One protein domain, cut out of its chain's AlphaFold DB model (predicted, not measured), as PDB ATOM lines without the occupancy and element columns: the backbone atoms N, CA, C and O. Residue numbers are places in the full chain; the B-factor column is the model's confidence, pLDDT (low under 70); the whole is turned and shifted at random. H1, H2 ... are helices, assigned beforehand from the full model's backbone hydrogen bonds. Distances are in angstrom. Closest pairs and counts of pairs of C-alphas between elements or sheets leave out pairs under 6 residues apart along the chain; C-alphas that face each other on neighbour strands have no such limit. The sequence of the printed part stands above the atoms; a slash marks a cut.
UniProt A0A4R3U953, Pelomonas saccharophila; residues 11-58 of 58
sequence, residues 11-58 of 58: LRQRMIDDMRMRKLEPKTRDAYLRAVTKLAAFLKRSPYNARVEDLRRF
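This is residues 11 to 58 of the 58 residues of a protein of Pelomonas saccharophila (UniProt A0A4R3U953). The long helix H2 makes the length of this domain, and the shorter H1 folds back beside part of it to form a helical hairpin. Near the last residue of H2 the short helix H3 is set crosswise, reached through a loop of residues 44 to 51. The printed part has 48 residues with three named helices in the order H1, H2, H3, no named strand, and the class is all helix. It is only just compact, close to loose, with a radius of gyration of the C-alphas of 11.4 A, and its elongated outline spans 29 by 17 by 15 A.

H2, residues 26 to 43, touches H1, residues 11 to 21, with its residues 29 to 33 alone. Their closest C-alphas, those of Met 19 and Arg 29, are 6.6 A apart. The two form a hairpin and run opposite ways at a shallow tilt of 25 degrees. H3, residues 52 to 57, is close to H2 but not clearly touching it; the closest C-alphas, those of Leu 43 and Asp 54, are 7.5 A apart. The lines of H2 and H3 are about perpendicular, at 84 degrees. H1 and H3 are apart. In H1, H2 and H3 every O i to N i+4 pair is within hydrogen-bond range.

H2 runs 25.9 A from C-alpha 26 at (31.065, 24.325, -12.109) to C-alpha 43 at (28.702, -1.481, -12.352). H1 measures 15.4 A and begins at C-alpha 11 at (39.931, 8.685, -12.501). H3 measures 8.9 A and ends at C-alpha 57 at (23.220, -1.277, -20.162).

The two C-alphas farthest apart, those of Lys 23 and Lys 44, are 30.4 A apart. The link from H1 to H2 is tight and that from H2 to H3 is short. The printed part has no cut and ends at Phe 58, the chain's last residue. The mean pLDDT of the printed part is 94.5, and no printed residue is under 70.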
ATOM      1  N   LEU A  11      40.983   8.379 -11.533       90.12
ATOM      2  CA  LEU A  11      39.931   8.685 -12.501       90.12
ATOM      3  C   LEU A  11      39.195   9.994 -12.180       90.12
ATOM      4  O   LEU A  11      38.989  10.812 -13.075       90.12
ATOM      5  N   ARG A  12      38.790  10.208 -10.921       90.62
ATOM      6  CA  ARG A  12      38.089  11.432 -10.510       90.62
ATOM      7  C   ARG A  12      38.984  12.658 -10.687       90.62
ATOM      8  O   ARG A  12      38.491  13.680 -11.155       90.62
ATOM      9  N   GLN A  13      40.270  12.549 -10.355       91.38
ATOM     10  CA  GLN A  13      41.230  13.637 -10.542       91.38
ATOM     11  C   GLN A  13      41.357  13.999 -12.027       91.38
ATOM     12  O   GLN A  13      41.122  15.147 -12.397       91.38
ATOM     13  N   ARG A  14      41.582  12.998 -12.890       92.50
ATOM     14  CA  ARG A  14      41.665  13.197 -14.343       92.50
ATOM     15  C   ARG A  14      40.408  13.847 -14.918       92.50
ATOM     16  O   ARG A  14      40.510  14.787 -15.693       92.50
ATOM     17  N   MET A  15      39.223  13.405 -14.493       93.38
ATOM     18  CA  MET A  15      37.968  14.030 -14.915       93.38
ATOM     19  C   MET A  15      37.897  15.512 -14.536       93.38
ATOM     20  O   MET A  15      37.469  16.327 -15.348       93.38
ATOM     21  N   ILE A  16      38.289  15.871 -13.312       92.56
ATOM     22  CA  ILE A  16      38.288  17.268 -12.864       92.56
ATOM     23  C   ILE A  16      39.260  18.092 -13.709       92.56
ATOM     24  O   ILE A  16      38.891  19.177 -14.164       92.56
ATOM     25  N   ASP A  17      40.465  17.577 -13.940       94.38
ATOM     26  CA  ASP A  17      41.496  18.268 -14.710       94.38
ATOM     27  C   ASP A  17      41.052  18.481 -16.164       94.38
ATOM     28  O   ASP A  17      41.073  19.617 -16.642       94.38
ATOM     29  N   ASP A  18      40.512  17.449 -16.821       95.62
ATOM     30  CA  ASP A  18      39.980  17.535 -18.188       95.62
ATOM     31  C   ASP A  18      38.850  18.573 -18.297       95.62
ATOM     32  O   ASP A  18      38.804  19.384 -19.226       95.62
ATOM     33  N   MET A  19      37.924  18.596 -17.332       96.19
ATOM     34  CA  MET A  19      36.825  19.565 -17.335       96.19
ATOM     35  C   MET A  19      37.301  20.997 -17.077       96.19
ATOM     36  O   MET A  19      36.740  21.931 -17.654       96.19
ATOM     37  N   ARG A  20      38.323  21.186 -16.230       94.44
ATOM     38  CA  ARG A  20      38.945  22.499 -15.996       94.44
ATOM     39  C   ARG A  20      39.666  22.990 -17.245       94.44
ATOM     40  O   ARG A  20      39.471  24.145 -17.615       94.44
ATOM     41  N   MET A  21      40.423  22.125 -17.925       96.69
ATOM     42  CA  MET A  21      41.079  22.461 -19.196       96.69
ATOM     43  C   MET A  21      40.059  22.873 -20.264       96.69
ATOM     44  O   MET A  21      40.268  23.847 -20.981       96.69
ATOM     45  N   ARG A  22      38.906  22.193 -20.312       97.06
ATOM     46  CA  ARG A  22      37.784  22.522 -21.209       97.06
ATOM     47  C   ARG A  22      36.935  23.715 -20.756       97.06
ATOM     48  O   ARG A  22      35.964  24.036 -21.435       97.06
ATOM     49  N   LYS A  23      37.271  24.352 -19.626       96.62
ATOM     50  CA  LYS A  23      36.529  25.474 -19.026       96.62
ATOM     51  C   LYS A  23      35.036  25.176 -18.837       96.62
ATOM     52  O   LYS A  23      34.195  26.041 -19.055       96.62
ATOM     53  N   LEU A  24      34.694  23.945 -18.444       95.81
ATOM     54  CA  LEU A  24      33.305  23.617 -18.134       95.81
ATOM     55  C   LEU A  24      32.858  24.353 -16.871       95.81
ATOM     56  O   LEU A  24      33.560  24.351 -15.855       95.81
ATOM     57  N   GLU A  25      31.647  24.897 -16.929       95.75
ATOM     58  CA  GLU A  25      31.006  25.538 -15.787       95.75
ATOM     59  C   GLU A  25      30.958  24.604 -14.564       95.75
ATOM     60  O   GLU A  25      30.756  23.389 -14.717       95.75
ATOM     61  N   PRO A  26      31.090  25.132 -13.331       93.44
ATOM     62  CA  PRO A  26      31.065  24.325 -12.109       93.44
ATOM     63  C   PRO A  26      29.842  23.402 -12.015       93.44
ATOM     64  O   PRO A  26      29.976  22.221 -11.699       93.44
ATOM     65  N   LYS A  27      28.659  23.897 -12.400       95.31
ATOM     66  CA  LYS A  27      27.421  23.102 -12.406       95.31
ATOM     67  C   LYS A  27      27.505  21.898 -13.351       95.31
ATOM     68  O   LYS A  27      27.028  20.814 -13.013       95.31
ATOM     69  N   THR A  28      28.132  22.073 -14.513       94.31
ATOM     70  CA  THR A  28      28.358  21.001 -15.492       94.31
ATOM     71  C   THR A  28      29.336  19.970 -14.946       94.31
ATOM     72  O   THR A  28      29.071  18.770 -15.022       94.31
ATOM     73  N   ARG A  29      30.427  20.416 -14.314       94.56
ATOM     74  CA  ARG A  29      31.388  19.522 -13.651       94.56
ATOM     75  C   ARG A  29      30.712  18.639 -12.604       94.56
ATOM     76  O   ARG A  29      30.886  17.421 -12.616       94.56
ATOM     77  N   ASP A  30      29.884  19.234 -11.749       94.12
ATOM     78  CA  ASP A  30      29.168  18.505 -10.700       94.12
ATOM     79  C   ASP A  30      28.154  17.509 -11.268       94.12
ATOM     80  O   ASP A  30      27.939  16.438 -10.694       94.12
ATOM     81  N   ALA A  31      27.502  17.843 -12.384       95.94
ATOM     82  CA  ALA A  31      26.594  16.927 -13.067       95.94
ATOM     83  C   ALA A  31      27.343  15.700 -13.615       95.94
ATOM     84  O   ALA A  31      26.907  14.567 -13.405       95.94
ATOM     85  N   TYR A  32      28.505  15.905 -14.237       94.44
ATOM     86  CA  TYR A  32      29.309  14.813 -14.791       94.44
ATOM     87  C   TYR A  32      29.908  13.919 -13.695       94.44
ATOM     88  O   TYR A  32      29.867  12.695 -13.808       94.44
ATOM     89  N   LEU A  33      30.414  14.500 -12.599       93.25
ATOM     90  CA  LEU A  33      30.906  13.727 -11.450       93.25
ATOM     91  C   LEU A  33      29.795  12.875 -10.817       93.25
ATOM     92  O   LEU A  33      30.027  11.722 -10.439       93.25
ATOM     93  N   ARG A  34      28.571  13.413 -10.736       94.81
ATOM     94  CA  ARG A  34      27.393  12.657 -10.290       94.81
ATOM     95  C   ARG A  34      27.055  11.517 -11.248       94.81
ATOM     96  O   ARG A  34      26.806  10.410 -10.779       94.81
ATOM     97  N   ALA A  35      27.088  11.751 -12.559       95.44
ATOM     98  CA  ALA A  35      26.836  10.714 -13.558       95.44
ATOM     99  C   ALA A  35      27.831   9.546 -13.442       95.44
ATOM    100  O   ALA A  35      27.418   8.390 -13.381       95.44
ATOM    101  N   VAL A  36      29.129   9.831 -13.298       93.31
ATOM    102  CA  VAL A  36      30.151   8.780 -13.141       93.31
ATOM    103  C   VAL A  36      30.032   8.045 -11.809       93.31
ATOM    104  O   VAL A  36      30.251   6.838 -11.756       93.31
ATOM    105  N   THR A  37      29.615   8.733 -10.745       93.50
ATOM    106  CA  THR A  37      29.328   8.082  -9.457       93.50
ATOM    107  C   THR A  37      28.151   7.107  -9.580       93.50
ATOM    108  O   THR A  37      28.222   5.991  -9.069       93.50
ATOM    109  N   LYS A  38      27.093   7.481 -10.316       96.56
ATOM    110  CA  LYS A  38      25.962   6.586 -10.615       96.56
ATOM    111  C   LYS A  38      26.390   5.380 -11.453       96.56
ATOM    112  O   LYS A  38      26.003   4.261 -11.130       96.56
ATOM    113  N   LEU A  39      27.225   5.590 -12.471       95.50
ATOM    114  CA  LEU A  39      27.762   4.502 -13.289       95.50
ATOM    115  C   LEU A  39      28.610   3.532 -12.451       95.50
ATOM    116  O   LEU A  39      28.443   2.322 -12.557       95.50
ATOM    117  N   ALA A  40      29.478   4.043 -11.575       94.12
ATOM    118  CA  ALA A  40      30.269   3.211 -10.665       94.12
ATOM    119  C   ALA A  40      29.378   2.349  -9.753       94.12
ATOM    120  O   ALA A  40      29.647   1.161  -9.567       94.12
ATOM    121  N   ALA A  41      28.300   2.935  -9.219       95.75
ATOM    122  CA  ALA A  41      27.329   2.225  -8.390       95.75
ATOM    123  C   ALA A  41      26.585   1.130  -9.174       95.75
ATOM    124  O   ALA A  41      26.446   0.015  -8.674       95.75
ATOM    125  N   PHE A  42      26.168   1.414 -10.415       96.62
ATOM    126  CA  PHE A  42      25.532   0.435 -11.301       96.62
ATOM    127  C   PHE A  42      26.463  -0.742 -11.629       96.62
ATOM    128  O   PHE A  42      26.068  -1.900 -11.509       96.62
ATOM    129  N   LEU A  43      27.721  -0.457 -11.977       95.69
ATOM    130  CA  LEU A  43      28.702  -1.481 -12.352       95.69
ATOM    131  C   LEU A  43      29.293  -2.239 -11.157       95.69
ATOM    132  O   LEU A  43      29.949  -3.262 -11.359       95.69
ATOM    133  N   LYS A  44      29.109  -1.737  -9.928       94.62
ATOM    134  CA  LYS A  44      29.723  -2.256  -8.689       94.62
ATOM    135  C   LYS A  44      31.256  -2.368  -8.764       94.62
ATOM    136  O   LYS A  44      31.865  -3.189  -8.085       94.62
ATOM    137  N   ARG A  45      31.886  -1.546  -9.608       92.00
ATOM    138  CA  ARG A  45      33.341  -1.468  -9.808       92.00
ATOM    139  C   ARG A  45      33.734  -0.092 -10.330       92.00
ATOM    140  O   ARG A  45      32.884   0.688 -10.756       92.00
ATOM    141  N   SER A  46      35.037   0.193 -10.346       91.25
ATOM    142  CA  SER A  46      35.555   1.427 -10.945       91.25
ATOM    143  C   SER A  46      35.143   1.537 -12.428       91.25
ATOM    144  O   SER A  46      35.419   0.607 -13.197       91.25
ATOM    145  N   PRO A  47      34.550   2.668 -12.860       93.62
ATOM    146  CA  PRO A  47      34.153   2.882 -14.249       93.62
ATOM    147  C   PRO A  47      35.346   3.181 -15.168       93.62
ATOM    148  O   PRO A  47      35.162   3.311 -16.372       93.62
ATOM    149  N   TYR A  48      36.575   3.236 -14.634       93.19
ATOM    150  CA  TYR A  48      37.804   3.374 -15.426       93.19
ATOM    151  C   TYR A  48      37.925   2.284 -16.502       93.19
ATOM    152  O   TYR A  48      38.382   2.548 -17.606       93.19
ATOM    153  N   ASN A  49      37.449   1.076 -16.185       89.50
ATOM    154  CA  ASN A  49      37.447  -0.072 -17.091       89.50
ATOM    155  C   ASN A  49      36.046  -0.350 -17.674       89.50
ATOM    156  O   ASN A  49      35.738  -1.506 -17.980       89.50
ATOM    157  N   ALA A  50      35.148   0.639 -17.727       94.50
ATOM    158  CA  ALA A  50      33.839   0.464 -18.357       94.50
ATOM    159  C   ALA A  50      34.012   0.244 -19.869       94.50
ATOM    160  O   ALA A  50      34.762   0.957 -20.534       94.50
ATOM    161  N   ARG A  51      33.330  -0.765 -20.404       95.56
ATOM    162  CA  ARG A  51      33.267  -1.083 -21.832       95.56
ATOM    163  C   ARG A  51      32.032  -0.432 -22.449       95.56
ATOM    164  O   ARG A  51      31.121  -0.007 -21.743       95.56
ATOM    165  N   VAL A  52      31.970  -0.385 -23.775       96.44
ATOM    166  CA  VAL A  52      30.828   0.203 -24.501       96.44
ATOM    167  C   VAL A  52      29.514  -0.486 -24.114       96.44
ATOM    168  O   VAL A  52      28.481   0.152 -23.948       96.44
ATOM    169  N   GLU A  53      29.563  -1.792 -23.904       97.12
ATOM    170  CA  GLU A  53      28.446  -2.641 -23.510       97.12
ATOM    171  C   GLU A  53      27.956  -2.322 -22.094       97.12
ATOM    172  O   GLU A  53      26.756  -2.399 -21.846       97.12
ATOM    173  N   ASP A  54      28.855  -1.921 -21.188       96.62
ATOM    174  CA  ASP A  54      28.485  -1.446 -19.851       96.62
ATOM    175  C   ASP A  54      27.689  -0.137 -19.948       96.62
ATOM    176  O   ASP A  54      26.698   0.032 -19.246       96.62
ATOM    177  N   LEU A  55      28.092   0.762 -20.857       94.69
ATOM    178  CA  LEU A  55      27.414   2.041 -21.089       94.69
ATOM    179  C   LEU A  55      26.051   1.871 -21.764       94.69
ATOM    180  O   LEU A  55      25.146   2.635 -21.476       94.69
ATOM    181  N   ARG A  56      25.888   0.875 -22.647       96.56
ATOM    182  CA  ARG A  56      24.586   0.563 -23.269       96.56
ATOM    183  C   ARG A  56      23.576  -0.028 -22.282       96.56
ATOM    184  O   ARG A  56      22.382   0.016 -22.549       96.56
ATOM    185  N   ARG A  57      24.056  -0.660 -21.206       95.62
ATOM    186  CA  ARG A  57      23.220  -1.277 -20.162       95.62
ATOM    187  C   ARG A  57      22.849  -0.308 -19.039       95.62
ATOM    188  O   ARG A  57      21.970  -0.648 -18.252       95.62
ATOM    189  N   PHE A  58      23.554   0.817 -18.944       94.50
ATOM    190  CA  PHE A  58      23.326   1.880 -17.970       94.50
ATOM    191  C   PHE A  58      22.279   2.870 -18.483       94.50
ATOM    192  O   PHE A  58      21.399   3.241 -17.677       94.50
TER     193      PHE A  58